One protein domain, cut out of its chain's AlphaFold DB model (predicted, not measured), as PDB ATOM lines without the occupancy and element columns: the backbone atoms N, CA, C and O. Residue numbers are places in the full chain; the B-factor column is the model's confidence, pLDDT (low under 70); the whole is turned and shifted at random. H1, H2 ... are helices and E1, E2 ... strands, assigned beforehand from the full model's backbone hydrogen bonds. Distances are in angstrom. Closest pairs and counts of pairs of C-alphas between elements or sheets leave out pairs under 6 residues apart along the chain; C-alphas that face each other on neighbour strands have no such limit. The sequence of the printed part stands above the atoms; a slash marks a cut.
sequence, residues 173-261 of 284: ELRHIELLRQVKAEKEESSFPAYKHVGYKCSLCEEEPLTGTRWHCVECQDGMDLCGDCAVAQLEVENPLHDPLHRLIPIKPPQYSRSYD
ATOM      1  N   GLU A 173     269.149 233.973 424.371       83.06
ATOM      2  CA  GLU A 173     267.686 233.928 424.349       83.06
ATOM      3  C   GLU A 173     267.083 234.958 423.383       83.06
ATOM      4  O   GLU A 173     266.128 234.666 422.663       83.06
ATOM      5  N   LEU A 174     267.662 236.164 423.300       83.25
ATOM      6  CA  LEU A 174     267.197 237.191 422.362       83.25
ATOM      7  C   LEU A 174     267.418 236.762 420.907       83.25
ATOM      8  O   LEU A 174     266.574 237.044 420.052       83.25
ATOM      9  N   ARG A 175     268.517 236.050 420.629       82.00
ATOM     10  CA  ARG A 175     268.806 235.506 419.294       82.00
ATOM     11  C   ARG A 175     267.778 234.444 418.901       82.00
ATOM     12  O   ARG A 175     267.269 234.483 417.782       82.00
ATOM     13  N   HIS A 176     267.410 233.556 419.827       86.50
ATOM     14  CA  HIS A 176     266.363 232.548 419.609       86.50
ATOM     15  C   HIS A 176     264.991 233.180 419.361       86.50
ATOM     16  O   HIS A 176     264.293 232.801 418.420       86.50
ATOM     17  N   ILE A 177     264.621 234.193 420.150       87.44
ATOM     18  CA  ILE A 177     263.356 234.922 419.977       87.44
ATOM     19  C   ILE A 177     263.292 235.593 418.600       87.44
ATOM     20  O   ILE A 177     262.257 235.540 417.930       87.44
ATOM     21  N   GLU A 178     264.381 236.225 418.160       86.81
ATOM     22  CA  GLU A 178     264.426 236.881 416.853       86.81
ATOM     23  C   GLU A 178     264.345 235.864 415.702       86.81
ATOM     24  O   GLU A 178     263.625 236.111 414.733       86.81
ATOM     25  N   LEU A 179     264.982 234.693 415.831       87.12
ATOM     26  CA  LEU A 179     264.848 233.589 414.875       87.12
ATOM     27  C   LEU A 179     263.386 233.147 414.736       87.12
ATOM     28  O   LEU A 179     262.835 233.178 413.631       87.12
ATOM     29  N   LEU A 180     262.725 232.827 415.854       88.06
ATOM     30  CA  LEU A 180     261.316 232.413 415.875       88.06
ATOM     31  C   LEU A 180     260.404 233.468 415.242       88.06
ATOM     32  O   LEU A 180     259.494 233.153 414.470       88.06
ATOM     33  N   ARG A 181     260.658 234.744 415.543       88.19
ATOM     34  CA  ARG A 181     259.895 235.863 414.992       88.19
ATOM     35  C   ARG A 181     260.046 235.972 413.476       88.19
ATOM     36  O   ARG A 181     259.059 236.267 412.802       88.19
ATOM     37  N   GLN A 182     261.248 235.761 412.945       85.69
ATOM     38  CA  GLN A 182     261.505 235.836 411.507       85.69
ATOM     39  C   GLN A 182     260.871 234.672 410.750       85.69
ATOM     40  O   GLN A 182     260.172 234.917 409.769       85.69
ATOM     41  N   VAL A 183     261.030 233.442 411.246       86.94
ATOM     42  CA  VAL A 183     260.412 232.251 410.637       86.94
ATOM     43  C   VAL A 183     258.887 232.373 410.634       86.94
ATOM     44  O   VAL A 183     258.234 232.108 409.625       86.94
ATOM     45  N   LYS A 184     258.299 232.869 411.731       87.69
ATOM     46  CA  LYS A 184     256.857 233.132 411.799       87.69
ATOM     47  C   LYS A 184     256.401 234.181 410.780       87.69
ATOM     48  O   LYS A 184     255.396 233.968 410.107       87.69
ATOM     49  N   ALA A 185     257.120 235.299 410.664       85.12
ATOM     50  CA  ALA A 185     256.764 236.370 409.734       85.12
ATOM     51  C   ALA A 185     256.806 235.900 408.272       85.12
ATOM     52  O   ALA A 185     255.911 236.220 407.497       85.12
ATOM     53  N   GLU A 186     257.808 235.099 407.910       81.88
ATOM     54  CA  GLU A 186     257.930 234.520 406.574       81.88
ATOM     55  C   GLU A 186     256.786 233.550 406.250       81.88
ATOM     56  O   GLU A 186     256.212 233.603 405.163       81.88
ATOM     57  N   LYS A 187     256.397 232.710 407.216       81.50
ATOM     58  CA  LYS A 187     255.286 231.762 407.062       81.50
ATOM     59  C   LYS A 187     253.934 232.463 406.900       81.50
ATOM     60  O   LYS A 187     253.095 231.998 406.135       81.50
ATOM     61  N   GLU A 188     253.733 233.591 407.583       80.88
ATOM     62  CA  GLU A 188     252.545 234.442 407.425       80.88
ATOM     63  C   GLU A 188     252.536 235.204 406.082       80.88
ATOM     64  O   GLU A 188     251.467 235.449 405.524       80.88
ATOM     65  N   GLU A 189     253.707 235.562 405.542       71.75
ATOM     66  CA  GLU A 189     253.858 236.317 404.286       71.75
ATOM     67  C   GLU A 189     253.929 235.419 403.027       71.75
ATOM     68  O   GLU A 189     253.965 235.932 401.907       71.75
ATOM     69  N   SER A 190     253.882 234.087 403.184       62.19
ATOM     70  CA  SER A 190     254.031 233.049 402.141       62.19
ATOM     71  C   SER A 190     252.858 232.948 401.135       62.19
ATOM     72  O   SER A 190     252.376 231.874 400.788       62.19
ATOM     73  N   SER A 191     252.375 234.084 400.629       56.12
ATOM     74  CA  SER A 191     251.336 234.163 399.590       56.12
ATOM     75  C   SER A 191     251.898 234.154 398.154       56.12
ATOM     76  O   SER A 191     251.128 234.272 397.202       56.12
ATOM     77  N   PHE A 192     253.220 234.036 397.980       54.81
ATOM     78  CA  PHE A 192     253.933 234.099 396.695       54.81
ATOM     79  C   PHE A 192     254.946 232.950 396.578       54.81
ATOM     80  O   PHE A 192     255.352 232.417 397.613       54.81
ATOM     81  N   PRO A 193     255.376 232.558 395.358       61.28
ATOM     82  CA  PRO A 193     256.384 231.514 395.199       61.28
ATOM     83  C   PRO A 193     257.641 231.879 395.995       61.28
ATOM     84  O   PRO A 193     258.256 232.921 395.766       61.28
ATOM     85  N   ALA A 194     257.986 231.028 396.964       69.12
ATOM     86  CA  ALA A 194     259.134 231.237 397.831       69.12
ATOM     87  C   ALA A 194     260.415 231.323 396.989       69.12
ATOM     88  O   ALA A 194     260.654 230.492 396.109       69.12
ATOM     89  N   TYR A 195     261.232 232.342 397.261       79.19
ATOM     90  CA  TYR A 195     262.532 232.503 396.622       79.19
ATOM     91  C   TYR A 195     263.396 231.259 396.859       79.19
ATOM     92  O   TYR A 195     263.434 230.739 397.973       79.19
ATOM     93  N   LYS A 196     264.084 230.786 395.816       83.19
ATOM     94  CA  LYS A 196     264.897 229.565 395.856       83.19
ATOM     95  C   LYS A 196     266.382 229.911 395.806       83.19
ATOM     96  O   LYS A 196     266.861 230.465 394.816       83.19
ATOM     97  N   HIS A 197     267.118 229.536 396.844       83.44
ATOM     98  CA  HIS A 197     268.574 229.613 396.899       83.44
ATOM     99  C   HIS A 197     269.187 228.403 396.170       83.44
ATOM    100  O   HIS A 197     269.420 227.353 396.763       83.44
ATOM    101  N   VAL A 198     269.433 228.540 394.862       84.12
ATOM    102  CA  VAL A 198     270.054 227.488 394.031       84.12
ATOM    103  C   VAL A 198     271.511 227.252 394.453       84.12
ATOM    104  O   VAL A 198     272.252 228.214 394.648       84.12
ATOM    105  N   GLY A 199     271.919 225.983 394.573       84.81
ATOM    106  CA  GLY A 199     273.272 225.580 394.985       84.81
ATOM    107  C   GLY A 199     273.489 225.510 396.499       84.81
ATOM    108  O   GLY A 199     274.617 225.303 396.940       84.81
ATOM    109  N   TYR A 200     272.424 225.678 397.289       86.94
ATOM    110  CA  TYR A 200     272.451 225.540 398.741       86.94
ATOM    111  C   TYR A 200     271.425 224.506 399.188       86.94
ATOM    112  O   TYR A 200     270.284 224.515 398.717       86.94
ATOM    113  N   LYS A 201     271.840 223.647 400.122       91.19
ATOM    114  CA  LYS A 201     271.028 222.562 400.669       91.19
ATOM    115  C   LYS A 201     270.960 222.634 402.186       91.19
ATOM    116  O   LYS A 201     271.926 223.042 402.829       91.19
ATOM    117  N   CYS A 202     269.833 222.226 402.756       90.19
ATOM    118  CA  CYS A 202     269.718 222.096 404.205       90.19
ATOM    119  C   CYS A 202     270.585 220.933 404.706       90.19
ATOM    120  O   CYS A 202     270.530 219.839 404.157       90.19
ATOM    121  N   SER A 203     271.320 221.132 405.796       88.12
ATOM    122  CA  SER A 203     272.159 220.081 406.394       88.12
ATOM    123  C   SER A 203     271.352 219.022 407.161       88.12
ATOM    124  O   SER A 203     271.902 217.992 407.529       88.12
ATOM    125  N   LEU A 204     270.063 219.279 407.426       84.38
ATOM    126  CA  LEU A 204     269.197 218.406 408.229       84.38
ATOM    127  C   LEU A 204     268.124 217.693 407.408       84.38
ATOM    128  O   LEU A 204     267.957 216.488 407.547       84.38
ATOM    129  N   CYS A 205     267.389 218.424 406.565       87.81
ATOM    130  CA  CYS A 205     266.350 217.845 405.706       87.81
ATOM    131  C   CYS A 205     266.808 217.601 404.261       87.81
ATOM    132  O   CYS A 205     266.020 217.103 403.466       87.81
ATOM    133  N   GLU A 206     268.048 217.969 403.915       87.12
ATOM    134  CA  GLU A 206     268.633 217.801 402.573       87.12
ATOM    135  C   GLU A 206     267.842 218.466 401.432       87.12
ATOM    136  O   GLU A 206     268.053 218.166 400.259       87.12
ATOM    137  N   GLU A 207     266.959 219.418 401.747       85.25
ATOM    138  CA  GLU A 207     266.205 220.164 400.740       85.25
ATOM    139  C   GLU A 207     267.138 221.002 399.858       85.25
ATOM    140  O   GLU A 207     267.807 221.921 400.338       85.25
ATOM    141  N   GLU A 208     267.141 220.700 398.557       84.94
ATOM    142  CA  GLU A 208     267.845 221.439 397.511       84.94
ATOM    143  C   GLU A 208     266.869 221.739 396.358       84.94
ATOM    144  O   GLU A 208     266.303 220.809 395.774       84.94
ATOM    145  N   PRO A 209     266.650 223.013 395.985       85.25
ATOM    146  CA  PRO A 209     267.201 224.248 396.555       85.25
ATOM    147  C   PRO A 209     266.468 224.717 397.824       85.25
ATOM    148  O   PRO A 209     265.246 224.601 397.914       85.25
ATOM    149  N   LEU A 210     267.193 225.351 398.755       86.69
ATOM    150  CA  LEU A 210     266.598 225.984 399.940       86.69
ATOM    151  C   LEU A 210     265.559 227.045 399.547       86.69
ATOM    152  O   LEU A 210     265.869 228.002 398.830       86.69
ATOM    153  N   THR A 211     264.331 226.899 400.038       84.31
ATOM    154  CA  THR A 211     263.251 227.868 399.823       84.31
ATOM    155  C   THR A 211     263.138 228.831 400.996       84.31
ATOM    156  O   THR A 211     263.101 228.391 402.142       84.31
ATOM    157  N   GLY A 212     263.009 230.127 400.713       84.25
ATOM    158  CA  GLY A 212     262.772 231.139 401.738       84.25
ATOM    159  C   GLY A 212     264.046 231.748 402.328       84.25
ATOM    160  O   GLY A 212     264.998 232.006 401.595       84.25
ATOM    161  N   THR A 213     264.068 232.007 403.638       87.69
ATOM    162  CA  THR A 213     265.265 232.477 404.355       87.69
ATOM    163  C   THR A 213     266.248 231.327 404.578       87.69
ATOM    164  O   THR A 213     265.938 230.347 405.260       87.69
ATOM    165  N   ARG A 214     267.473 231.476 404.067       90.44
ATOM    166  CA  ARG A 214     268.589 230.573 404.366       90.44
ATOM    167  C   ARG A 214     269.241 230.980 405.686       90.44
ATOM    168  O   ARG A 214     269.745 232.095 405.803       90.44
ATOM    169  N   TRP A 215     269.272 230.078 406.660       90.81
ATOM    170  CA  TRP A 215     269.964 230.292 407.930       90.81
ATOM    171  C   TRP A 215     271.363 229.699 407.849       90.81
ATOM    172  O   TRP A 215     271.507 228.490 407.699       90.81
ATOM    173  N   HIS A 216     272.382 230.547 407.931       90.12
ATOM    174  CA  HIS A 216     273.777 230.134 407.826       90.12
ATOM    175  C   HIS A 216     274.478 230.261 409.179       90.12
ATOM    176  O   HIS A 216     274.463 231.339 409.780       90.12
ATOM    177  N   CYS A 217     275.098 229.186 409.657       89.56
ATOM    178  CA  CYS A 217     275.922 229.233 410.859       89.56
ATOM    179  C   CYS A 217     277.368 229.612 410.524       89.56
ATOM    180  O   CYS A 217     278.005 228.947 409.712       89.56
ATOM    181  N   VAL A 218     277.896 230.640 411.194       84.56
ATOM    182  CA  VAL A 218     279.296 231.088 411.029       84.56
ATOM    183  C   VAL A 218     280.252 230.399 412.007       84.56
ATOM    184  O   VAL A 218     281.458 230.386 411.790       84.56
ATOM    185  N   GLU A 219     279.726 229.829 413.089       83.31
ATOM    186  CA  GLU A 219     280.534 229.222 414.154       83.31
ATOM    187  C   GLU A 219     280.841 227.740 413.894       83.31
ATOM    188  O   GLU A 219     281.825 227.211 414.405       83.31
ATOM    189  N   CYS A 220     280.051 227.068 413.054       82.62
ATOM    190  CA  CYS A 220     280.316 225.686 412.674       82.62
ATOM    191  C   CYS A 220     281.467 225.590 411.666       82.62
ATOM    192  O   CYS A 220     281.505 226.328 410.684       82.62
ATOM    193  N   GLN A 221     282.357 224.616 411.879       72.94
ATOM    194  CA  GLN A 221     283.586 224.409 411.102       72.94
ATOM    195  C   GLN A 221     283.354 224.306 409.580       72.94
ATOM    196  O   GLN A 221     284.190 224.767 408.807       72.94
ATOM    197  N   ASP A 222     282.209 223.751 409.170       72.31
ATOM    198  CA  ASP A 222     281.850 223.523 407.763       72.31
ATOM    199  C   ASP A 222     280.832 224.538 407.210       72.31
ATOM    200  O   ASP A 222     280.376 224.386 406.078       72.31
ATOM    201  N   GLY A 223     280.465 225.575 407.979       78.19
ATOM    202  CA  GLY A 223     279.519 226.603 407.534       78.19
ATOM    203  C   GLY A 223     278.173 226.011 407.105       78.19
ATOM    204  O   GLY A 223     277.818 226.024 405.929       78.19
ATOM    205  N   MET A 224     277.430 225.455 408.057       85.38
ATOM    206  CA  MET A 224     276.205 224.707 407.772       85.38
ATOM    207  C   MET A 224     274.989 225.599 407.512       85.38
ATOM    208  O   MET A 224     274.751 226.594 408.203       85.38
ATOM    209  N   ASP A 225     274.206 225.191 406.516       90.19
ATOM    210  CA  ASP A 225     272.979 225.857 406.098       90.19
ATOM    211  C   ASP A 225     271.746 225.094 406.575       90.19
ATOM    212  O   ASP A 225     271.677 223.865 406.474       90.19
ATOM    213  N   LEU A 226     270.759 225.836 407.070       89.25
ATOM    214  CA  LEU A 226     269.498 225.326 407.594       89.25
ATOM    215  C   LEU A 226     268.316 226.058 406.939       89.25
ATOM    216  O   LEU A 226     268.369 227.270 406.698       89.25
ATOM    217  N   CYS A 227     267.228 225.333 406.668       89.25
ATOM    218  CA  CYS A 227     265.938 225.952 406.354       89.25
ATOM    219  C   CYS A 227     265.277 226.497 407.634       89.25
ATOM    220  O   CYS A 227     265.680 226.145 408.744       89.25
ATOM    221  N   GLY A 228     264.257 227.352 407.499       87.44
ATOM    222  CA  GLY A 228     263.580 227.968 408.649       87.44
ATOM    223  C   GLY A 228     263.005 226.960 409.647       87.44
ATOM    224  O   GLY A 228     263.182 227.128 410.851       87.44
ATOM    225  N   ASP A 229     262.392 225.880 409.162       87.88
ATOM    226  CA  ASP A 229     261.816 224.844 410.027       87.88
ATOM    227  C   ASP A 229     262.910 224.055 410.764       87.88
ATOM    228  O   ASP A 229     262.812 223.812 411.965       87.88
ATOM    229  N   CYS A 230     263.997 223.722 410.066       88.31
ATOM    230  CA  CYS A 230     265.151 223.039 410.644       88.31
ATOM    231  C   CYS A 230     265.878 223.904 411.682       88.31
ATOM    232  O   CYS A 230     266.271 223.396 412.727       88.31
ATOM    233  N   ALA A 231     266.016 225.207 411.432       88.06
ATOM    234  CA  ALA A 231     266.626 226.144 412.370       88.06
ATOM    235  C   ALA A 231     265.818 226.267 413.676       88.06
ATOM    236  O   ALA A 231     266.406 226.368 414.749       88.06
ATOM    237  N   VAL A 232     264.484 226.210 413.598       88.81
ATOM    238  CA  VAL A 232     263.602 226.198 414.778       88.81
ATOM    239  C   VAL A 232     263.641 224.849 415.489       88.81
ATOM    240  O   VAL A 232     263.778 224.815 416.707       88.81
ATOM    241  N   ALA A 233     263.578 223.740 414.748       86.00
ATOM    242  CA  ALA A 233     263.576 222.399 415.330       86.00
ATOM    243  C   ALA A 233     264.829 222.125 416.180       86.00
ATOM    244  O   ALA A 233     264.740 221.472 417.215       86.00
ATOM    245  N   GLN A 234     265.994 222.661 415.797       82.12
ATOM    246  CA  GLN A 234     267.224 222.527 416.592       82.12
ATOM    247  C   GLN A 234     267.169 223.242 417.953       82.12
ATOM    248  O   GLN A 234     267.954 222.900 418.832       82.12
ATOM    249  N   LEU A 235     266.254 224.196 418.159       80.31
ATOM    250  CA  LEU A 235     266.053 224.847 419.461       80.31
ATOM    251  C   LEU A 235     265.233 223.987 420.435       80.31
ATOM    252  O   LEU A 235     265.294 224.212 421.639       80.31
ATOM    253  N   GLU A 236     264.452 223.031 419.926       76.44
ATOM    254  CA  GLU A 236     263.514 222.227 420.723       76.44
ATOM    255  C   GLU A 236     264.060 220.831 421.080       76.44
ATOM    256  O   GLU A 236     263.529 220.174 421.976       76.44
ATOM    257  N   VAL A 237     265.104 220.355 420.394       76.50
ATOM    258  CA  VAL A 237     265.618 218.978 420.515       76.50
ATOM    259  C   VAL A 237     266.734 218.871 421.566       76.50
ATOM    260  O   VAL A 237     267.641 219.693 421.604       76.50
ATOM    261  N   GLU A 238     266.704 217.807 422.382       59.31
ATOM    262  CA  GLU A 238     267.665 217.559 423.480       59.31
ATOM    263  C   GLU A 238     269.098 217.228 423.009       59.31
ATOM    264  O   GLU A 238     270.055 217.524 423.716       59.31
ATOM    265  N   ASN A 239     269.255 216.641 421.815       66.38
ATOM    266  CA  ASN A 239     270.545 216.365 421.165       66.38
ATOM    267  C   ASN A 239     270.565 216.968 419.754       66.38
ATOM    268  O   ASN A 239     270.336 216.253 418.771       66.38
ATOM    269  N   PRO A 240     270.769 218.285 419.630       70.75
ATOM    270  CA  PRO A 240     270.752 218.931 418.336       70.75
ATOM    271  C   PRO A 240     272.037 218.596 417.562       70.75
ATOM    272  O   PRO A 240     273.129 218.501 418.119       70.75
ATOM    273  N   LEU A 241     271.897 218.405 416.250       68.38
ATOM    274  CA  LEU A 241     273.016 218.232 415.317       68.38
ATOM    275  C   LEU A 241     273.793 219.545 415.112       68.38
ATOM    276  O   LEU A 241     274.905 219.536 414.594       68.38
ATOM    277  N   HIS A 242     273.204 220.668 415.525       72.12
ATOM    278  CA  HIS A 242     273.807 221.991 415.555       72.12
ATOM    279  C   HIS A 242     273.624 222.606 416.943       72.12
ATOM    280  O   HIS A 242     272.489 222.747 417.389       72.12
ATOM    281  N   ASP A 243     274.705 223.039 417.597       76.81
ATOM    282  CA  ASP A 243     274.605 223.668 418.918       76.81
ATOM    283  C   ASP A 243     273.706 224.926 418.855       76.81
ATOM    284  O   ASP A 243     274.006 225.863 418.109       76.81
ATOM    285  N   PRO A 244     272.589 224.983 419.602       75.94
ATOM    286  CA  PRO A 244     271.681 226.127 419.612       75.94
ATOM    287  C   PRO A 244     272.339 227.405 420.147       75.94
ATOM    288  O   PRO A 244     271.783 228.492 419.978       75.94
ATOM    289  N   LEU A 245     273.512 227.313 420.780       77.19
ATOM    290  CA  LEU A 245     274.299 228.470 421.195       77.19
ATOM    291  C   LEU A 245     274.991 229.178 420.025       77.19
ATOM    292  O   LEU A 245     275.307 230.368 420.150       77.19
ATOM    293  N   HIS A 246     275.189 228.496 418.895       83.44
ATOM    294  CA  HIS A 246     275.860 229.082 417.746       83.44
ATOM    295  C   HIS A 246     275.007 230.137 417.036       83.44
ATOM    296  O   HIS A 246     273.787 230.017 416.878       83.44
ATOM    297  N   ARG A 247     275.662 231.198 416.557       84.25
ATOM    298  CA  ARG A 247     275.006 232.296 415.847       84.25
ATOM    299  C   ARG A 247     274.606 231.908 414.423       84.25
ATOM    300  O   ARG A 247     275.440 231.802 413.524       84.25
ATOM    301  N   LEU A 248     273.295 231.850 414.199       88.62
ATOM    302  CA  LEU A 248     272.697 231.740 412.870       88.62
ATOM    303  C   LEU A 248     272.460 233.128 412.257       88.62
ATOM    304  O   LEU A 248     271.843 234.003 412.869       88.62
ATOM    305  N   ILE A 249     272.939 233.328 411.030       89.06
ATOM    306  CA  ILE A 249     272.734 234.546 410.246       89.06
ATOM    307  C   ILE A 249     271.620 234.302 409.218       89.06
ATOM    308  O   ILE A 249     271.750 233.399 408.388       89.06
ATOM    309  N   PRO A 250     270.540 235.106 409.225       90.44
ATOM    310  CA  PRO A 250     269.486 235.010 408.223       90.44
ATOM    311  C   PRO A 250     269.922 235.664 406.906       90.44
ATOM    312  O   PRO A 250     270.128 236.879 406.832       90.44
ATOM    313  N   ILE A 251     270.002 234.871 405.843       87.19
ATOM    314  CA  ILE A 251     270.222 235.324 404.470       87.19
ATOM    315  C   ILE A 251     268.860 235.362 403.780       87.19
ATOM    316  O   ILE A 251     268.278 234.330 403.448       87.19
ATOM    317  N   LYS A 252     268.334 236.573 403.599       82.50
ATOM    318  CA  LYS A 252     267.029 236.816 402.972       82.50
ATOM    319  C   LYS A 252     267.170 237.004 401.461       82.50
ATOM    320  O   LYS A 252     268.225 237.464 401.012       82.50
ATOM    321  N   PRO A 253     266.108 236.740 400.681       71.31
ATOM    322  CA  PRO A 253     266.076 237.140 399.285       71.31
ATOM    323  C   PRO A 253     266.353 238.644 399.137       71.31
ATOM    324  O   PRO A 253     265.879 239.449 399.951       71.31
ATOM    325  N   PRO A 254     267.117 239.050 398.111       68.00
ATOM    326  CA  PRO A 254     267.383 240.457 397.856       68.00
ATOM    327  C   PRO A 254     266.071 241.215 397.616       68.00
ATOM    328  O   PRO A 254     265.223 240.771 396.848       68.00
ATOM    329  N   GLN A 255     265.917 242.397 398.224       58.09
ATOM    330  CA  GLN A 255     264.672 243.183 398.144       58.09
ATOM    331  C   GLN A 255     264.262 243.551 396.704       58.09
ATOM    332  O   GLN A 255     263.090 243.826 396.452       58.09
ATOM    333  N   TYR A 256     265.203 243.517 395.755       54.09
ATOM    334  CA  TYR A 256     264.965 243.781 394.336       54.09
ATOM    335  C   TYR A 256     264.051 242.737 393.672       54.09
ATOM    336  O   TYR A 256     263.332 243.075 392.737       54.09
ATOM    337  N   SER A 257     263.989 241.493 394.170       53.34
ATOM    338  CA  SER A 257     263.093 240.467 393.607       53.34
ATOM    339  C   SER A 257     261.607 240.756 393.854       53.34
ATOM    340  O   SER A 257     260.752 240.060 393.321       53.34
ATOM    341  N   ARG A 258     261.287 241.764 394.677       54.03
ATOM    342  CA  ARG A 258     259.914 242.191 394.967       54.03
ATOM    343  C   ARG A 258     259.411 243.278 394.008       54.03
ATOM    344  O   ARG A 258     258.214 243.545 393.996       54.03
ATOM    345  N   SER A 259     260.304 243.927 393.254       53.19
ATOM    346  CA  SER A 259     259.981 245.082 392.400       53.19
ATOM    347  C   SER A 259     260.142 244.842 390.902       53.19
ATOM    348  O   SER A 259     259.615 245.633 390.124       53.19
ATOM    349  N   TYR A 260     260.878 243.809 390.489       58.28
ATOM    350  CA  TYR A 260     260.961 243.441 389.077       58.28
ATOM    351  C   TYR A 260     259.788 242.546 388.697       58.28
ATOM    352  O   TYR A 260     259.382 241.673 389.464       58.28
ATOM    353  N   ASP A 261     259.248 242.802 387.510       64.56
ATOM    354  CA  ASP A 261     258.251 241.953 386.879       64.56
ATOM    355  C   ASP A 261     258.781 240.510 386.811       64.56
ATOM    356  O   ASP A 261     259.964 240.291 386.519       64.56
TER     357      ASP A 261
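This is residues 173 to 261 of the 284 residues of the protein "ZZ-type zinc finger-containing protein 3" of Dufourea novaeangliae (UniProt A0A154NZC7). A small core of two short strands, E1 and E2, has the long helix H1 near E2 and the shorter helix H2 beside E1, the two helices touching each other, while a long looped stretch, residues 190 to 213, folds back on itself between H1 and E1. The last printed residues, with the short helix H3, lead away from this core, and H3 has its centre farthest from the mean of the C-alphas. The printed part has 89 residues with three named helices and two named strands, in the order H1, E1, H2, E2, H3, and under half of the residues are in named elements. The class is mixed, helices and strands, and the sheet, order E1 - E2, is antiparallel. The whole is compact, with a radius of gyration of the C-alphas of 13.1 A, yet elongated in outline, spanning 44 by 26 by 19 A.

H1, residues 173 to 189, touches H2, residues 228 to 236, with its residues 176 to 183 alone. Their closest C-alphas, those of Val 183 and Gly 228, are 5.7 A apart. The two run opposite ways at a steep tilt of 37 degrees, only just more than shallow. E1, residues 214 to 217, and E2, residues 248 to 251, are antiparallel neighbours at 147 degrees between their directions. N 216 and O 249 are 3.0 A apart and N 249 and O 216 are 2.8 A apart, both within hydrogen-bond range. H1 and E2 are near each other, with 8 pairs of C-alphas within 10 A. The closest C-alphas of E1 and H2, those of Trp 215 and Gly 228, are 6.8 A apart. Residues 215 to 216 of E1 also pair antiparallel with residues 225 to 226, and residues 196 to 197 pair antiparallel with residues 210 to 211. H3, residues 255 to 258, is apart from H1, E1 and H2. In H1 every O i to N i+4 pair is within hydrogen-bond range, in H2 3 of 5 are, and H3 is too short for such a pair.

H1 begins at C-alpha 173, (267.686, 233.928, 424.349), and is 24.5 A long to C-alpha 189. E1 runs from Arg 214 to Cys 217. H2, from C-alpha 228 at (263.580, 227.968, 408.649) to C-alpha 236, is 13.4 A long. E2 runs from Leu 248 to Ile 251. H3, four residues, ends at C-alpha 258, (259.914, 242.191, 394.967).

The two C-alphas farthest apart, those of Glu 238 and Asp 261, are 45.0 A apart. The printed part has no cut. The links H1 to E1 and H2 to E2 are long, E1 to H2 is short, and E2 to H3 is tight. The mean pLDDT of the printed part is 79.8, and residues 190 to 194, 238 to 239, 241 and 254 to 261 are under 70.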